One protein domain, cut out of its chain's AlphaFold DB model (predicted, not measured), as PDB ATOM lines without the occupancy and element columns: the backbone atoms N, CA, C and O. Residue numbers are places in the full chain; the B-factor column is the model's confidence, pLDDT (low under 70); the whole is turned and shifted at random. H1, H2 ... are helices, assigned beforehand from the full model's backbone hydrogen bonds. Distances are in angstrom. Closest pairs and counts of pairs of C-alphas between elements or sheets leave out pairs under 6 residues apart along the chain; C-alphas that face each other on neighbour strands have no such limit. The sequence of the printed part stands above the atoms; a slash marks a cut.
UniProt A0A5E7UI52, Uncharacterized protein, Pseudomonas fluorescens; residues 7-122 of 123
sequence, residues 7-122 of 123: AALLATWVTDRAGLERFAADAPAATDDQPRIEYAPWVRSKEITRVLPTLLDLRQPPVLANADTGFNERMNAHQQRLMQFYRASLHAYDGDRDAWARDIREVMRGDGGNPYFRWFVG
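This is residues 7 to 122 of the 123 residues of an uncharacterized protein of Pseudomonas fluorescens (UniProt A0A5E7UI52). Long H4 is the spine of a loose frame: H5 folds back along it, while H1 and H3 meet it toward opposite ends. H2 is near H3, H6 turns a corner after H5, and residues 29 to 35 and 37 to 44 stick out. The 116 printed residues have six named helices, H1 to H6, class all helix; radius of gyration of the C-alphas 16.6 A, spans 48 by 40 by 22 A.

Find C-alpha 69 at (170.421, 131.355, 220.429); H4 runs 37.5 A to residue 94. H5, residues 97 to 111, follows; H1 is residues 7 to 10, H2 17 to 24, H3 47 to 56, and H6 115 to 121, ending at (180.882, 111.483, 197.330).

From hub H4, residues 81 to 92 alone touch H5, a hairpin; closest C-alphas Ala 88 and Trp 100, 4.7 A. Every O i to N i+4 pair is within hydrogen-bond range in H2, H4, H5 and H6, 4 of 6 in H3; H1 is too short.

The printed part has no cut; links H2 to H3 and H3 to H4 are long. Residues 36 to 44 have pLDDT under 70.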
ATOM      1  N   ALA A   7     166.518 122.752 212.564       94.62
ATOM      2  CA  ALA A   7     167.606 123.669 212.237       94.62
ATOM      3  C   ALA A   7     168.225 123.350 210.864       94.62
ATOM      4  O   ALA A   7     168.485 124.262 210.086       94.62
ATOM      5  N   ALA A   8     168.410 122.065 210.539       94.12
ATOM      6  CA  ALA A   8     168.894 121.636 209.228       94.12
ATOM      7  C   ALA A   8     167.886 121.934 208.108       94.12
ATOM      8  O   ALA A   8     168.295 122.268 207.002       94.12
ATOM      9  N   LEU A   9     166.583 121.845 208.391       94.62
ATOM     10  CA  LEU A   9     165.538 122.227 207.443       94.62
ATOM     11  C   LEU A   9     165.565 123.733 207.175       94.62
ATOM     12  O   LEU A   9     165.615 124.156 206.029       94.62
ATOM     13  N   LEU A  10     165.574 124.560 208.222       95.81
ATOM     14  CA  LEU A  10     165.580 126.014 208.050       95.81
ATOM     15  C   LEU A  10     166.891 126.538 207.461       95.81
ATOM     16  O   LEU A  10     166.891 127.569 206.799       95.81
ATOM     17  N   ALA A  11     167.990 125.800 207.608       94.81
ATOM     18  CA  ALA A  11     169.240 126.100 206.922       94.81
ATOM     19  C   ALA A  11     169.141 126.021 205.385       94.81
ATOM     20  O   ALA A  11     169.987 126.603 204.704       94.81
ATOM     21  N   THR A  12     168.126 125.343 204.829       94.31
ATOM     22  CA  THR A  12     167.864 125.325 203.379       94.31
ATOM     23  C   THR A  12     167.029 126.516 202.911       94.31
ATOM     24  O   THR A  12     166.745 126.620 201.718       94.31
ATOM     25  N   TRP A  13     166.599 127.400 203.817       95.94
ATOM     26  CA  TRP A  13     165.921 128.634 203.442       95.94
ATOM     27  C   TRP A  13     166.858 129.509 202.611       95.94
ATOM     28  O   TRP A  13     167.983 129.813 203.023       95.94
ATOM     29  N   VAL A  14     166.372 129.925 201.443       95.62
ATOM     30  CA  VAL A  14     167.077 130.873 200.585       95.62
ATOM     31  C   VAL A  14     166.482 132.256 200.769       95.62
ATOM     32  O   VAL A  14     167.181 133.152 201.215       95.62
ATOM     33  N   THR A  15     165.212 132.451 200.429       97.25
ATOM     34  CA  THR A  15     164.601 133.779 200.383       97.25
ATOM     35  C   THR A  15     163.088 133.687 200.534       97.25
ATOM     36  O   THR A  15     162.520 132.593 200.493       97.25
ATOM     37  N   ASP A  16     162.446 134.831 200.742       96.00
ATOM     38  CA  ASP A  16     161.000 134.927 200.887       96.00
ATOM     39  C   ASP A  16     160.268 134.939 199.531       96.00
ATOM     40  O   ASP A  16     160.847 134.750 198.460       96.00
ATOM     41  N   ARG A  17     158.950 135.165 199.573       95.62
ATOM     42  CA  ARG A  17     158.125 135.285 198.366       95.62
ATOM     43  C   ARG A  17     158.636 136.373 197.420       95.62
ATOM     44  O   ARG A  17     158.709 136.118 196.223       95.62
ATOM     45  N   ALA A  18     158.965 137.556 197.932       96.50
ATOM     46  CA  ALA A  18     159.388 138.674 197.096       96.50
ATOM     47  C   ALA A  18     160.739 138.376 196.426       96.50
ATOM     48  O   ALA A  18     160.944 138.702 195.255       96.50
ATOM     49  N   GLY A  19     161.642 137.694 197.136       96.19
ATOM     50  CA  GLY A  19     162.878 137.170 196.568       96.19
ATOM     51  C   GLY A  19     162.631 136.151 195.456       96.19
ATOM     52  O   GLY A  19     163.246 136.248 194.397       96.19
ATOM     53  N   LEU A  20     161.693 135.217 195.645       94.75
ATOM     54  CA  LEU A  20     161.324 134.241 194.612       94.75
ATOM     55  C   LEU A  20     160.641 134.889 193.401       94.75
ATOM     56  O   LEU A  20     160.902 134.482 192.273       94.75
ATOM     57  N   GLU A  21     159.814 135.914 193.604       95.62
ATOM     58  CA  GLU A  21     159.204 136.694 192.520       95.62
ATOM     59  C   GLU A  21     160.270 137.455 191.721       95.62
ATOM     60  O   GLU A  21     160.254 137.431 190.491       95.62
ATOM     61  N   ARG A  22     161.264 138.049 192.397       95.50
ATOM     62  CA  ARG A  22     162.425 138.663 191.735       95.50
ATOM     63  C   ARG A  22     163.268 137.634 190.978       95.50
ATOM     64  O   ARG A  22     163.764 137.951 189.903       95.50
ATOM     65  N   PHE A  23     163.456 136.442 191.540       94.19
ATOM     66  CA  PHE A  23     164.201 135.363 190.894       94.19
ATOM     67  C   PHE A  23     163.498 134.858 189.630       94.19
ATOM     68  O   PHE A  23     164.145 134.666 188.604       94.19
ATOM     69  N   ALA A  24     162.181 134.650 189.708       92.31
ATOM     70  CA  ALA A  24     161.370 134.220 188.578       92.31
ATOM     71  C   ALA A  24     161.301 135.301 187.491       92.31
ATOM     72  O   ALA A  24     161.343 134.965 186.312       92.31
ATOM     73  N   ALA A  25     161.243 136.579 187.878       92.38
ATOM     74  CA  ALA A  25     161.159 137.715 186.963       92.38
ATOM     75  C   ALA A  25     160.046 137.515 185.910       92.38
ATOM     76  O   ALA A  25     158.891 137.292 186.262       92.38
ATOM     77  N   ASP A  26     160.384 137.599 184.626       90.69
ATOM     78  CA  ASP A  26     159.509 137.361 183.478       90.69
ATOM     79  C   ASP A  26     159.656 135.941 182.898       90.69
ATOM     80  O   ASP A  26     159.259 135.688 181.757       90.69
ATOM     81  N   ALA A  27     160.216 134.998 183.669       88.06
ATOM     82  CA  ALA A  27     160.362 133.619 183.231       88.06
ATOM     83  C   ALA A  27     158.988 133.036 182.853       88.06
ATOM     84  O   ALA A  27     158.063 133.025 183.673       88.06
ATOM     85  N   PRO A  28     158.829 132.527 181.620       84.38
ATOM     86  CA  PRO A  28     157.560 131.977 181.175       84.38
ATOM     87  C   PRO A  28     157.221 130.712 181.966       84.38
ATOM     88  O   PRO A  28     158.097 129.901 182.278       84.38
ATOM     89  N   ALA A  29     155.931 130.528 182.246       83.50
ATOM     90  CA  ALA A  29     155.439 129.316 182.882       83.50
ATOM     91  C   ALA A  29     155.804 128.079 182.046       83.50
ATOM     92  O   ALA A  29     155.709 128.094 180.817       83.50
ATOM     93  N   ALA A  30     156.199 127.001 182.721       81.88
ATOM     94  CA  ALA A  30     156.283 125.696 182.083       81.88
ATOM     95  C   ALA A  30     154.857 125.214 181.783       81.88
ATOM     96  O   ALA A  30     154.034 125.116 182.694       81.88
ATOM     97  N   THR A  31     154.567 124.930 180.518       83.81
ATOM     98  CA  THR A  31     153.279 124.387 180.061       83.81
ATOM     99  C   THR A  31     153.524 123.172 179.174       83.81
ATOM    100  O   THR A  31     154.659 122.931 178.767       83.81
ATOM    101  N   ASP A  32     152.477 122.423 178.834       82.56
ATOM    102  CA  ASP A  32     152.603 121.295 177.900       82.56
ATOM    103  C   ASP A  32     153.076 121.754 176.506       82.56
ATOM    104  O   ASP A  32     153.857 121.063 175.857       82.56
ATOM    105  N   ASP A  33     152.683 122.963 176.085       83.00
ATOM    106  CA  ASP A  33     153.124 123.594 174.830       83.00
ATOM    107  C   ASP A  33     154.534 124.212 174.922       83.00
ATOM    108  O   ASP A  33     155.161 124.516 173.905       83.00
ATOM    109  N   GLN A  34     155.038 124.432 176.141       72.69
ATOM    110  CA  GLN A  34     156.375 124.960 176.430       72.69
ATOM    111  C   GLN A  34     157.018 124.190 177.598       72.69
ATOM    112  O   GLN A  34     157.194 124.750 178.690       72.69
ATOM    113  N   PRO A  35     157.379 122.905 177.405       70.00
ATOM    114  CA  PRO A  35     157.924 122.093 178.478       70.00
ATOM    115  C   PRO A  35     159.315 122.608 178.857       70.00
ATOM    116  O   PRO A  35     160.245 122.611 178.052       70.00
ATOM    117  N   ARG A  36     159.452 123.070 180.103       67.31
ATOM    118  CA  ARG A  36     160.714 123.574 180.682       67.31
ATOM    119  C   ARG A  36     161.170 122.785 181.910       67.31
ATOM    120  O   ARG A  36     162.170 123.140 182.524       67.31
ATOM    121  N   ILE A  37     160.442 121.727 182.281       58.69
ATOM    122  CA  ILE A  37     160.815 120.847 183.393       58.69
ATOM    123  C   ILE A  37     161.876 119.865 182.888       58.69
ATOM    124  O   ILE A  37     161.620 118.979 182.076       58.69
ATOM    125  N   GLU A  38     163.094 120.076 183.366       55.56
ATOM    126  CA  GLU A  38     164.307 119.347 183.014       55.56
ATOM    127  C   GLU A  38     164.337 117.958 183.673       55.56
ATOM    128  O   GLU A  38     164.818 117.797 184.790       55.56
ATOM    129  N   TYR A  39     163.820 116.936 182.986       50.81
ATOM    130  CA  TYR A  39     163.896 115.535 183.442       50.81
ATOM    131  C   TYR A  39     164.560 114.583 182.433       50.81
ATOM    132  O   TYR A  39     164.380 113.368 182.493       50.81
ATOM    133  N   ALA A  40     165.321 115.121 181.475       49.84
ATOM    134  CA  ALA A  40     165.882 114.361 180.359       49.84
ATOM    135  C   ALA A  40     167.119 115.097 179.759       49.84
ATOM    136  O   ALA A  40     167.291 116.273 180.069       49.84
ATOM    137  N   PRO A  41     167.996 114.461 178.938       52.81
ATOM    138  CA  PRO A  41     169.310 114.969 178.442       52.81
ATOM    139  C   PRO A  41     169.357 116.311 177.656       52.81
ATOM    140  O   PRO A  41     170.307 116.586 176.932       52.81
ATOM    141  N   TRP A  42     168.311 117.126 177.752       50.16
ATOM    142  CA  TRP A  42     168.002 118.321 176.974       50.16
ATOM    143  C   TRP A  42     168.082 119.563 177.880       50.16
ATOM    144  O   TRP A  42     167.903 120.687 177.412       50.16
ATOM    145  N   VAL A  43     168.405 119.348 179.164       58.22
ATOM    146  CA  VAL A  43     168.952 120.356 180.072       58.22
ATOM    147  C   VAL A  43     170.146 120.990 179.392       58.22
ATOM    148  O   VAL A  43     171.062 120.292 178.943       58.22
ATOM    149  N   ARG A  44     170.161 122.317 179.320       65.69
ATOM    150  CA  ARG A  44     171.377 123.003 178.900       65.69
ATOM    151  C   ARG A  44     172.480 122.619 179.886       65.69
ATOM    152  O   ARG A  44     172.354 122.782 181.101       65.69
ATOM    153  N   SER A  45     173.557 122.042 179.361       72.31
ATOM    154  CA  SER A  45     174.688 121.632 180.187       72.31
ATOM    155  C   SER A  45     175.156 122.804 181.044       72.31
ATOM    156  O   SER A  45     175.363 123.902 180.531       72.31
ATOM    157  N   LYS A  46     175.365 122.542 182.338       79.12
ATOM    158  CA  LYS A  46     175.872 123.508 183.325       79.12
ATOM    159  C   LYS A  46     174.931 124.668 183.683       79.12
ATOM    160  O   LYS A  46     175.387 125.604 184.319       79.12
ATOM    161  N   GLU A  47     173.626 124.623 183.399       84.75
ATOM    162  CA  GLU A  47     172.716 125.708 183.836       84.75
ATOM    163  C   GLU A  47     172.757 125.979 185.342       84.75
ATOM    164  O   GLU A  47     172.654 127.126 185.769       84.75
ATOM    165  N   ILE A  48     172.996 124.954 186.159       86.56
ATOM    166  CA  ILE A  48     173.170 125.122 187.604       86.56
ATOM    167  C   ILE A  48     174.319 126.078 187.962       86.56
ATOM    168  O   ILE A  48     174.200 126.790 188.955       86.56
ATOM    169  N   THR A  49     175.380 126.180 187.150       90.81
ATOM    170  CA  THR A  49     176.478 127.132 187.400       90.81
ATOM    171  C   THR A  49     176.082 128.578 187.128       90.81
ATOM    172  O   THR A  49     176.695 129.489 187.671       90.81
ATOM    173  N   ARG A  50     175.014 128.802 186.355       89.44
ATOM    174  CA  ARG A  50     174.407 130.120 186.137       89.44
ATOM    175  C   ARG A  50     173.304 130.414 187.155       89.44
ATOM    176  O   ARG A  50     173.233 131.506 187.717       89.44
ATOM    177  N   VAL A  51     172.416 129.447 187.373       90.75
ATOM    178  CA  VAL A  51     171.175 129.628 188.132       90.75
ATOM    179  C   VAL A  51     171.424 129.639 189.637       90.75
ATOM    180  O   VAL A  51     170.892 130.507 190.327       90.75
ATOM    181  N   LEU A  52     172.241 128.715 190.154       92.75
ATOM    182  CA  LEU A  52     172.460 128.594 191.595       92.75
ATOM    183  C   LEU A  52     173.111 129.854 192.194       92.75
ATOM    184  O   LEU A  52     172.571 130.339 193.185       92.75
ATOM    185  N   PRO A  53     174.177 130.450 191.615       94.56
ATOM    186  CA  PRO A  53     174.717 131.710 192.132       94.56
ATOM    187  C   PRO A  53     173.683 132.840 192.129       94.56
ATOM    188  O   PRO A  53     173.503 133.501 193.145       94.56
ATOM    189  N   THR A  54     172.923 132.985 191.037       94.44
ATOM    190  CA  THR A  54     171.868 134.009 190.917       94.44
ATOM    191  C   THR A  54     170.796 133.861 192.003       94.44
ATOM    192  O   THR A  54     170.326 134.849 192.561       94.44
ATOM    193  N   LEU A  55     170.406 132.625 192.330       94.44
ATOM    194  CA  LEU A  55     169.461 132.349 193.412       94.44
ATOM    195  C   LEU A  55     170.068 132.650 194.792       94.44
ATOM    196  O   LEU A  55     169.400 133.222 195.652       94.44
ATOM    197  N   LEU A  56     171.328 132.270 195.016       95.12
ATOM    198  CA  LEU A  56     172.017 132.483 196.291       95.12
ATOM    199  C   LEU A  56     172.346 133.961 196.558       95.12
ATOM    200  O   LEU A  56     172.419 134.345 197.723       95.12
ATOM    201  N   ASP A  57     172.463 134.796 195.526       95.69
ATOM    202  CA  ASP A  57     172.584 136.256 195.663       95.69
ATOM    203  C   ASP A  57     171.318 136.898 196.259       95.69
ATOM    204  O   ASP A  57     171.381 137.961 196.876       95.69
ATOM    205  N   LEU A  58     170.163 136.236 196.130       96.31
ATOM    206  CA  LEU A  58     168.893 136.667 196.725       96.31
ATOM    207  C   LEU A  58     168.699 136.146 198.153       96.31
ATOM    208  O   LEU A  58     167.627 136.335 198.738       96.31
ATOM    209  N   ARG A  59     169.707 135.468 198.715       95.38
ATOM    210  CA  ARG A  59     169.593 134.818 200.017       95.38
ATOM    211  C   ARG A  59     169.375 135.834 201.135       95.38
ATOM    212  O   ARG A  59     170.134 136.786 201.300       95.38
ATOM    213  N   GLN A  60     168.389 135.556 201.972       95.00
ATOM    214  CA  GLN A  60     168.044 136.306 203.171       95.00
ATOM    215  C   GLN A  60     167.875 135.333 204.343       95.00
ATOM    216  O   GLN A  60     167.440 134.200 204.133       95.00
ATOM    217  N   PRO A  61     168.215 135.723 205.581       92.38
ATOM    218  CA  PRO A  61     167.955 134.873 206.738       92.38
ATOM    219  C   PRO A  61     166.440 134.664 206.923       92.38
ATOM    220  O   PRO A  61     165.667 135.595 206.683       92.38
ATOM    221  N   PRO A  62     165.990 133.474 207.363       93.69
ATOM    222  CA  PRO A  62     164.584 133.270 207.679       93.69
ATOM    223  C   PRO A  62     164.181 134.117 208.894       93.69
ATOM    224  O   PRO A  62     164.932 134.234 209.866       93.69
ATOM    225  N   VAL A  63     162.973 134.681 208.867       92.44
ATOM    226  CA  VAL A  63     162.403 135.392 210.020       92.44
ATOM    227  C   VAL A  63     161.798 134.363 210.970       92.44
ATOM    228  O   VAL A  63     160.744 133.792 210.690       92.44
ATOM    229  N   LEU A  64     162.480 134.103 212.086       93.50
ATOM    230  CA  LEU A  64     162.064 133.096 213.060       93.50
ATOM    231  C   LEU A  64     161.406 133.737 214.279       93.50
ATOM    232  O   LEU A  64     161.974 134.620 214.917       93.50
ATOM    233  N   ALA A  65     160.224 133.241 214.641       93.12
ATOM    234  CA  ALA A  65     159.593 133.561 215.914       93.12
ATOM    235  C   ALA A  65     160.072 132.579 216.993       93.12
ATOM    236  O   ALA A  65     160.102 131.371 216.761       93.12
ATOM    237  N   ASN A  66     160.400 133.092 218.182       92.12
ATOM    238  CA  ASN A  66     160.757 132.295 219.366       92.12
ATOM    239  C   ASN A  66     161.982 131.368 219.200       92.12
ATOM    240  O   ASN A  66     162.111 130.395 219.940       92.12
ATOM    241  N   ALA A  67     162.879 131.642 218.248       93.12
ATOM    242  CA  ALA A  67     164.124 130.890 218.118       93.12
ATOM    243  C   ALA A  67     165.121 131.310 219.205       93.12
ATOM    244  O   ALA A  67     165.465 132.488 219.322       93.12
ATOM    245  N   ASP A  68     165.603 130.340 219.979       95.94
ATOM    246  CA  ASP A  68     166.688 130.567 220.926       95.94
ATOM    247  C   ASP A  68     168.055 130.675 220.222       95.94
ATOM    248  O   ASP A  68     168.227 130.310 219.054       95.94
ATOM    249  N   THR A  69     169.055 131.185 220.945       95.94
ATOM    250  CA  THR A  69     170.421 131.355 220.429       95.94
ATOM    251  C   THR A  69     171.022 130.041 219.934       95.94
ATOM    252  O   THR A  69     171.592 130.003 218.847       95.94
ATOM    253  N   GLY A  70     170.844 128.945 220.676       96.88
ATOM    254  CA  GLY A  70     171.392 127.644 220.299       96.88
ATOM    255  C   GLY A  70     170.741 127.082 219.034       96.88
ATOM    256  O   GLY A  70     171.394 126.408 218.237       96.88
ATOM    257  N   PHE A  71     169.456 127.362 218.813       96.75
ATOM    258  CA  PHE A  71     168.769 127.042 217.570       96.75
ATOM    259  C   PHE A  71     169.390 127.788 216.390       96.75
ATOM    260  O   PHE A  71     169.742 127.157 215.390       96.75
ATOM    261  N   ASN A  72     169.575 129.105 216.526       96.06
ATOM    262  CA  ASN A  72     170.181 129.939 215.488       96.06
ATOM    263  C   ASN A  72     171.613 129.496 215.165       96.06
ATOM    264  O   ASN A  72     171.974 129.394 213.995       96.06
ATOM    265  N   GLU A  73     172.416 129.159 216.174       96.31
ATOM    266  CA  GLU A  73     173.777 128.645 215.984       96.31
ATOM    267  C   GLU A  73     173.797 127.332 215.191       96.31
ATOM    268  O   GLU A  73     174.545 127.207 214.220       96.31
ATOM    269  N   ARG A  74     172.937 126.367 215.548       95.69
ATOM    270  CA  ARG A  74     172.827 125.098 214.807       95.69
ATOM    271  C   ARG A  74     172.364 125.321 213.370       95.69
ATOM    272  O   ARG A  74     172.913 124.709 212.455       95.69
ATOM    273  N   MET A  75     171.376 126.191 213.162       96.12
ATOM    274  CA  MET A  75     170.879 126.538 211.828       96.12
ATOM    275  C   MET A  75     171.991 127.163 210.978       96.12
ATOM    276  O   MET A  75     172.238 126.707 209.864       96.12
ATOM    277  N   ASN A  76     172.712 128.144 211.521       95.25
ATOM    278  CA  ASN A  76     173.807 128.814 210.823       95.25
ATOM    279  C   ASN A  76     174.950 127.844 210.494       95.25
ATOM    280  O   ASN A  76     175.492 127.893 209.390       95.25
ATOM    281  N   ALA A  77     175.277 126.913 211.397       94.50
ATOM    282  CA  ALA A  77     176.273 125.878 211.138       94.50
ATOM    283  C   ALA A  77     175.861 124.960 209.972       94.50
ATOM    284  O   ALA A  77     176.678 124.676 209.093       94.50
ATOM    285  N   HIS A  78     174.595 124.528 209.923       94.38
ATOM    286  CA  HIS A  78     174.067 123.765 208.788       94.38
ATOM    287  C   HIS A  78     174.071 124.587 207.492       94.38
ATOM    288  O   HIS A  78     174.472 124.070 206.449       94.38
ATOM    289  N   GLN A  79     173.697 125.868 207.548       94.81
ATOM    290  CA  GLN A  79     173.664 126.739 206.371       94.81
ATOM    291  C   GLN A  79     175.074 126.957 205.811       94.81
ATOM    292  O   GLN A  79     175.283 126.828 204.608       94.81
ATOM    293  N   GLN A  80     176.064 127.210 206.671       93.88
ATOM    294  CA  GLN A  80     177.464 127.344 206.267       93.88
ATOM    295  C   GLN A  80     177.963 126.091 205.536       93.88
ATOM    296  O   GLN A  80     178.583 126.203 204.477       93.88
ATOM    297  N   ARG A  81     177.661 124.899 206.064       93.88
ATOM    298  CA  ARG A  81     178.027 123.619 205.433       93.88
ATOM    299  C   ARG A  81     177.348 123.445 204.079       93.88
ATOM    300  O   ARG A  81     178.000 123.054 203.117       93.88
ATOM    301  N   LEU A  82     176.064 123.788 203.984       93.88
ATOM    302  CA  LEU A  82     175.324 123.742 202.725       93.88
ATOM    303  C   LEU A  82     175.936 124.679 201.671       93.88
ATOM    304  O   LEU A  82     176.084 124.290 200.516       93.88
ATOM    305  N   MET A  83     176.362 125.883 202.064       94.94
ATOM    306  CA  MET A  83     177.026 126.817 201.148       94.94
ATOM    307  C   MET A  83     178.400 126.316 200.689       94.94
ATOM    308  O   MET A  83     178.739 126.457 199.515       94.94
ATOM    309  N   GLN A  84     179.177 125.693 201.580       94.50
ATOM    310  CA  GLN A  84     180.439 125.038 201.211       94.50
ATOM    311  C   GLN A  84     180.201 123.894 200.221       94.50
ATOM    312  O   GLN A  84     180.917 123.776 199.229       94.50
ATOM    313  N   PHE A  85     179.154 123.099 200.438       94.62
ATOM    314  CA  PHE A  85     178.759 122.029 199.526       94.62
ATOM    315  C   PHE A  85     178.353 122.555 198.139       94.62
ATOM    316  O   PHE A  85     178.760 121.990 197.121       94.62
ATOM    317  N   TYR A  86     177.604 123.660 198.075       94.81
ATOM    318  CA  TYR A  86     177.277 124.316 196.807       94.81
ATOM    319  C   TYR A  86     178.518 124.853 196.095       94.81
ATOM    320  O   TYR A  86     178.658 124.630 194.894       94.81
ATOM    321  N   ARG A  87     179.456 125.475 196.820       94.31
ATOM    322  CA  ARG A  87     180.735 125.919 196.245       94.31
ATOM    323  C   ARG A  87     181.534 124.748 195.668       94.31
ATOM    324  O   ARG A  87     181.951 124.813 194.515       94.31
ATOM    325  N   ALA A  88     181.663 123.653 196.421       94.56
ATOM    326  CA  ALA A  88     182.327 122.441 195.947       94.56
ATOM    327  C   ALA A  88     181.662 121.916 194.665       94.56
ATOM    328  O   ALA A  88     182.335 121.638 193.677       94.56
ATOM    329  N   SER A  89     180.330 121.838 194.652       91.62
ATOM    330  CA  SER A  89     179.568 121.364 193.496       91.62
ATOM    331  C   SER A  89     179.803 122.231 192.256       91.62
ATOM    332  O   SER A  89     180.013 121.688 191.175       91.62
ATOM    333  N   LEU A  90     179.851 123.559 192.400       93.94
ATOM    334  CA  LEU A  90     180.171 124.473 191.297       93.94
ATOM    335  C   LEU A  90     181.580 124.222 190.733       93.94
ATOM    336  O   LEU A  90     181.722 124.072 189.521       93.94
ATOM    337  N   HIS A  91     182.592 124.033 191.590       94.44
ATOM    338  CA  HIS A  91     183.934 123.638 191.143       94.44
ATOM    339  C   HIS A  91     183.937 122.312 190.366       94.44
ATOM    340  O   HIS A  91     184.648 122.184 189.368       94.44
ATOM    341  N   ALA A  92     183.104 121.342 190.763       90.94
ATOM    342  CA  ALA A  92     182.954 120.089 190.022       90.94
ATOM    343  C   ALA A  92     182.392 120.313 188.607       90.94
ATOM    344  O   ALA A  92     182.911 119.740 187.647       90.94
ATOM    345  N   TYR A  93     181.373 121.170 188.455       89.69
ATOM    346  CA  TYR A  93     180.808 121.524 187.145       89.69
ATOM    347  C   TYR A  93     181.794 122.293 186.250       89.69
ATOM    348  O   TYR A  93     181.771 122.141 185.019       89.69
ATOM    349  N   ASP A  94     182.677 123.088 186.849       90.50
ATOM    350  CA  ASP A  94     183.720 123.831 186.138       90.50
ATOM    351  C   ASP A  94     184.945 122.970 185.797       90.50
ATOM    352  O   ASP A  94     185.755 123.348 184.954       90.50
ATOM    353  N   GLY A  95     185.046 121.768 186.374       92.31
ATOM    354  CA  GLY A  95     186.173 120.857 186.178       92.31
ATOM    355  C   GLY A  95     187.394 121.192 187.041       92.31
ATOM    356  O   GLY A  95     188.447 120.577 186.858       92.31
ATOM    357  N   ASP A  96     187.262 122.113 187.999       95.62
ATOM    358  CA  ASP A  96     188.305 122.466 188.963       95.62
ATOM    359  C   ASP A  96     188.379 121.408 190.072       95.62
ATOM    360  O   ASP A  96     187.798 121.523 191.156       95.62
ATOM    361  N   ARG A  97     189.091 120.321 189.767       93.50
ATOM    362  CA  ARG A  97     189.244 119.173 190.669       93.50
ATOM    363  C   ARG A  97     189.980 119.529 191.956       93.50
ATOM    364  O   ARG A  97     189.667 118.953 192.996       93.50
ATOM    365  N   ASP A  98     190.930 120.459 191.903       95.81
ATOM    366  CA  ASP A  98     191.727 120.836 193.069       95.81
ATOM    367  C   ASP A  98     190.898 121.648 194.062       95.81
ATOM    368  O   ASP A  98     190.935 121.371 195.267       95.81
ATOM    369  N   ALA A  99     190.121 122.622 193.578       94.94
ATOM    370  CA  ALA A  99     189.196 123.372 194.418       94.94
ATOM    371  C   ALA A  99     188.069 122.486 194.950       94.94
ATOM    372  O   ALA A  99     187.823 122.488 196.158       94.94
ATOM    373  N   TRP A 100     187.475 121.646 194.094       94.75
ATOM    374  CA  TRP A 100     186.475 120.668 194.523       94.75
ATOM    375  C   TRP A 100     187.001 119.781 195.656       94.75
ATOM    376  O   TRP A 100     186.354 119.652 196.695       94.75
ATOM    377  N   ALA A 101     188.198 119.208 195.498       93.94
ATOM    378  CA  ALA A 101     188.763 118.287 196.475       93.94
ATOM    379  C   ALA A 101     189.054 118.968 197.821       93.94
ATOM    380  O   ALA A 101     188.908 118.342 198.871       93.94
ATOM    381  N   ARG A 102     189.481 120.239 197.818       94.38
ATOM    382  CA  ARG A 102     189.661 121.011 199.057       94.38
ATOM    383  C   ARG A 102     188.329 121.219 199.770       94.38
ATOM    384  O   ARG A 102     188.222 120.858 200.940       94.38
ATOM    385  N   ASP A 103     187.329 121.716 199.054       94.06
ATOM    386  CA  ASP A 103     186.048 122.105 199.640       94.06
ATOM    387  C   ASP A 103     185.234 120.903 200.118       94.06
ATOM    388  O   ASP A 103     184.680 120.919 201.218       94.06
ATOM    389  N   ILE A 104     185.203 119.816 199.343       94.19
ATOM    390  CA  ILE A 104     184.441 118.626 199.727       94.19
ATOM    391  C   ILE A 104     185.037 117.947 200.968       94.19
ATOM    392  O   ILE A 104     184.298 117.431 201.804       94.19
ATOM    393  N   ARG A 105     186.364 118.014 201.164       93.62
ATOM    394  CA  ARG A 105     187.005 117.545 202.405       93.62
ATOM    395  C   ARG A 105     186.586 118.371 203.616       93.62
ATOM    396  O   ARG A 105     186.449 117.812 204.702       93.62
ATOM    397  N   GLU A 106     186.399 119.678 203.459       93.25
ATOM    398  CA  GLU A 106     185.903 120.537 204.541       93.25
ATOM    399  C   GLU A 106     184.455 120.195 204.897       93.25
ATOM    400  O   GLU A 106     184.151 120.018 206.080       93.25
ATOM    401  N   VAL A 107     183.600 119.983 203.890       93.56
ATOM    402  CA  VAL A 107     182.213 119.533 204.083       93.56
ATOM    403  C   VAL A 107     182.170 118.201 204.833       93.56
ATOM    404  O   VAL A 107     181.481 118.093 205.846       93.56
ATOM    405  N   MET A 108     182.951 117.207 204.402       94.12
ATOM    406  CA  MET A 108     182.979 115.884 205.039       94.12
ATOM    407  C   MET A 108     183.586 115.912 206.448       94.12
ATOM    408  O   MET A 108     183.147 115.167 207.322       94.12
ATOM    409  N   ARG A 109     184.550 116.800 206.722       92.06
ATOM    410  CA  ARG A 109     185.057 117.008 208.088       92.06
ATOM    411  C   ARG A 109     183.999 117.649 208.987       92.06
ATOM    412  O   ARG A 109     183.928 117.324 210.168       92.06
ATOM    413  N   GLY A 110     183.203 118.568 208.442       88.56
ATOM    414  CA  GLY A 110     182.137 119.242 209.175       88.56
ATOM    415  C   GLY A 110     180.934 118.339 209.444       88.56
ATOM    416  O   GLY A 110     180.390 118.369 210.547       88.56
ATOM    417  N   ASP A 111     180.510 117.553 208.453       87.56
ATOM    418  CA  ASP A 111     179.246 116.808 208.478       87.56
ATOM    419  C   ASP A 111     179.287 115.483 207.697       87.56
ATOM    420  O   ASP A 111     178.355 115.134 206.976       87.56
ATOM    421  N   GLY A 112     180.366 114.712 207.836       86.31
ATOM    422  CA  GLY A 112     180.508 113.407 207.172       86.31
ATOM    423  C   GLY A 112     179.502 112.341 207.630       86.31
ATOM    424  O   GLY A 112     179.398 111.284 207.013       86.31
ATOM    425  N   GLY A 113     178.746 112.612 208.699       88.12
ATOM    426  CA  GLY A 113     177.607 111.794 209.119       88.12
ATOM    427  C   GLY A 113     176.338 112.039 208.298       88.12
ATOM    428  O   GLY A 113     175.401 111.249 208.392       88.12
ATOM    429  N   ASN A 114     176.284 113.105 207.491       88.88
ATOM    430  CA  ASN A 114     175.128 113.410 206.660       88.88
ATOM    431  C   ASN A 114     175.001 112.386 205.513       88.88
ATOM    432  O   ASN A 114     175.870 112.347 204.636       88.88
ATOM    433  N   PRO A 115     173.910 111.596 205.446       88.44
ATOM    434  CA  PRO A 115     173.755 110.567 204.417       88.44
ATOM    435  C   PRO A 115     173.750 111.120 202.990       88.44
ATOM    436  O   PRO A 115     174.131 110.414 202.064       88.44
ATOM    437  N   TYR A 116     173.325 112.376 202.803       88.38
ATOM    438  CA  TYR A 116     173.315 113.003 201.485       88.38
ATOM    439  C   TYR A 116     174.727 113.346 201.007       88.38
ATOM    440  O   TYR A 116     175.056 113.091 199.853       88.38
ATOM    441  N   PHE A 117     175.581 113.873 201.889       91.06
ATOM    442  CA  PHE A 117     176.969 114.174 201.532       91.06
ATOM    443  C   PHE A 117     177.766 112.901 201.257       91.06
ATOM    444  O   PHE A 117     178.484 112.863 200.262       91.06
ATOM    445  N   ARG A 118     177.569 111.845 202.059       90.56
ATOM    446  CA  ARG A 118     178.165 110.518 201.822       90.56
ATOM    447  C   ARG A 118     177.771 109.950 200.460       90.56
ATOM    448  O   ARG A 118     178.639 109.691 199.634       90.56
ATOM    449  N   TRP A 119     176.466 109.890 200.185       90.56
ATOM    450  CA  TRP A 119     175.958 109.443 198.889       90.56
ATOM    451  C   TRP A 119     176.547 110.256 197.727       90.56
ATOM    452  O   TRP A 119     176.957 109.676 196.724       90.56
ATOM    453  N   PHE A 120     176.639 111.584 197.871       88.06
ATOM    454  CA  PHE A 120     177.178 112.462 196.830       88.06
ATOM    455  C   PHE A 120     178.653 112.179 196.515       88.06
ATOM    456  O   PHE A 120     179.054 112.262 195.355       88.06
ATOM    457  N   VAL A 121     179.464 111.840 197.524       89.25
ATOM    458  CA  VAL A 121     180.882 111.483 197.330       89.25
ATOM    459  C   VAL A 121     181.107 109.995 197.031       89.25
ATOM    460  O   VAL A 121     182.240 109.604 196.762       89.25
ATOM    461  N   GLY A 122     180.048 109.180 197.032       85.94
ATOM    462  CA  GLY A 122     180.106 107.746 196.736       85.94
ATOM    463  C   GLY A 122     180.452 106.841 197.928       85.94
ATOM    464  O   GLY A 122     180.958 105.743 197.706       85.94
TER     465      GLY A 122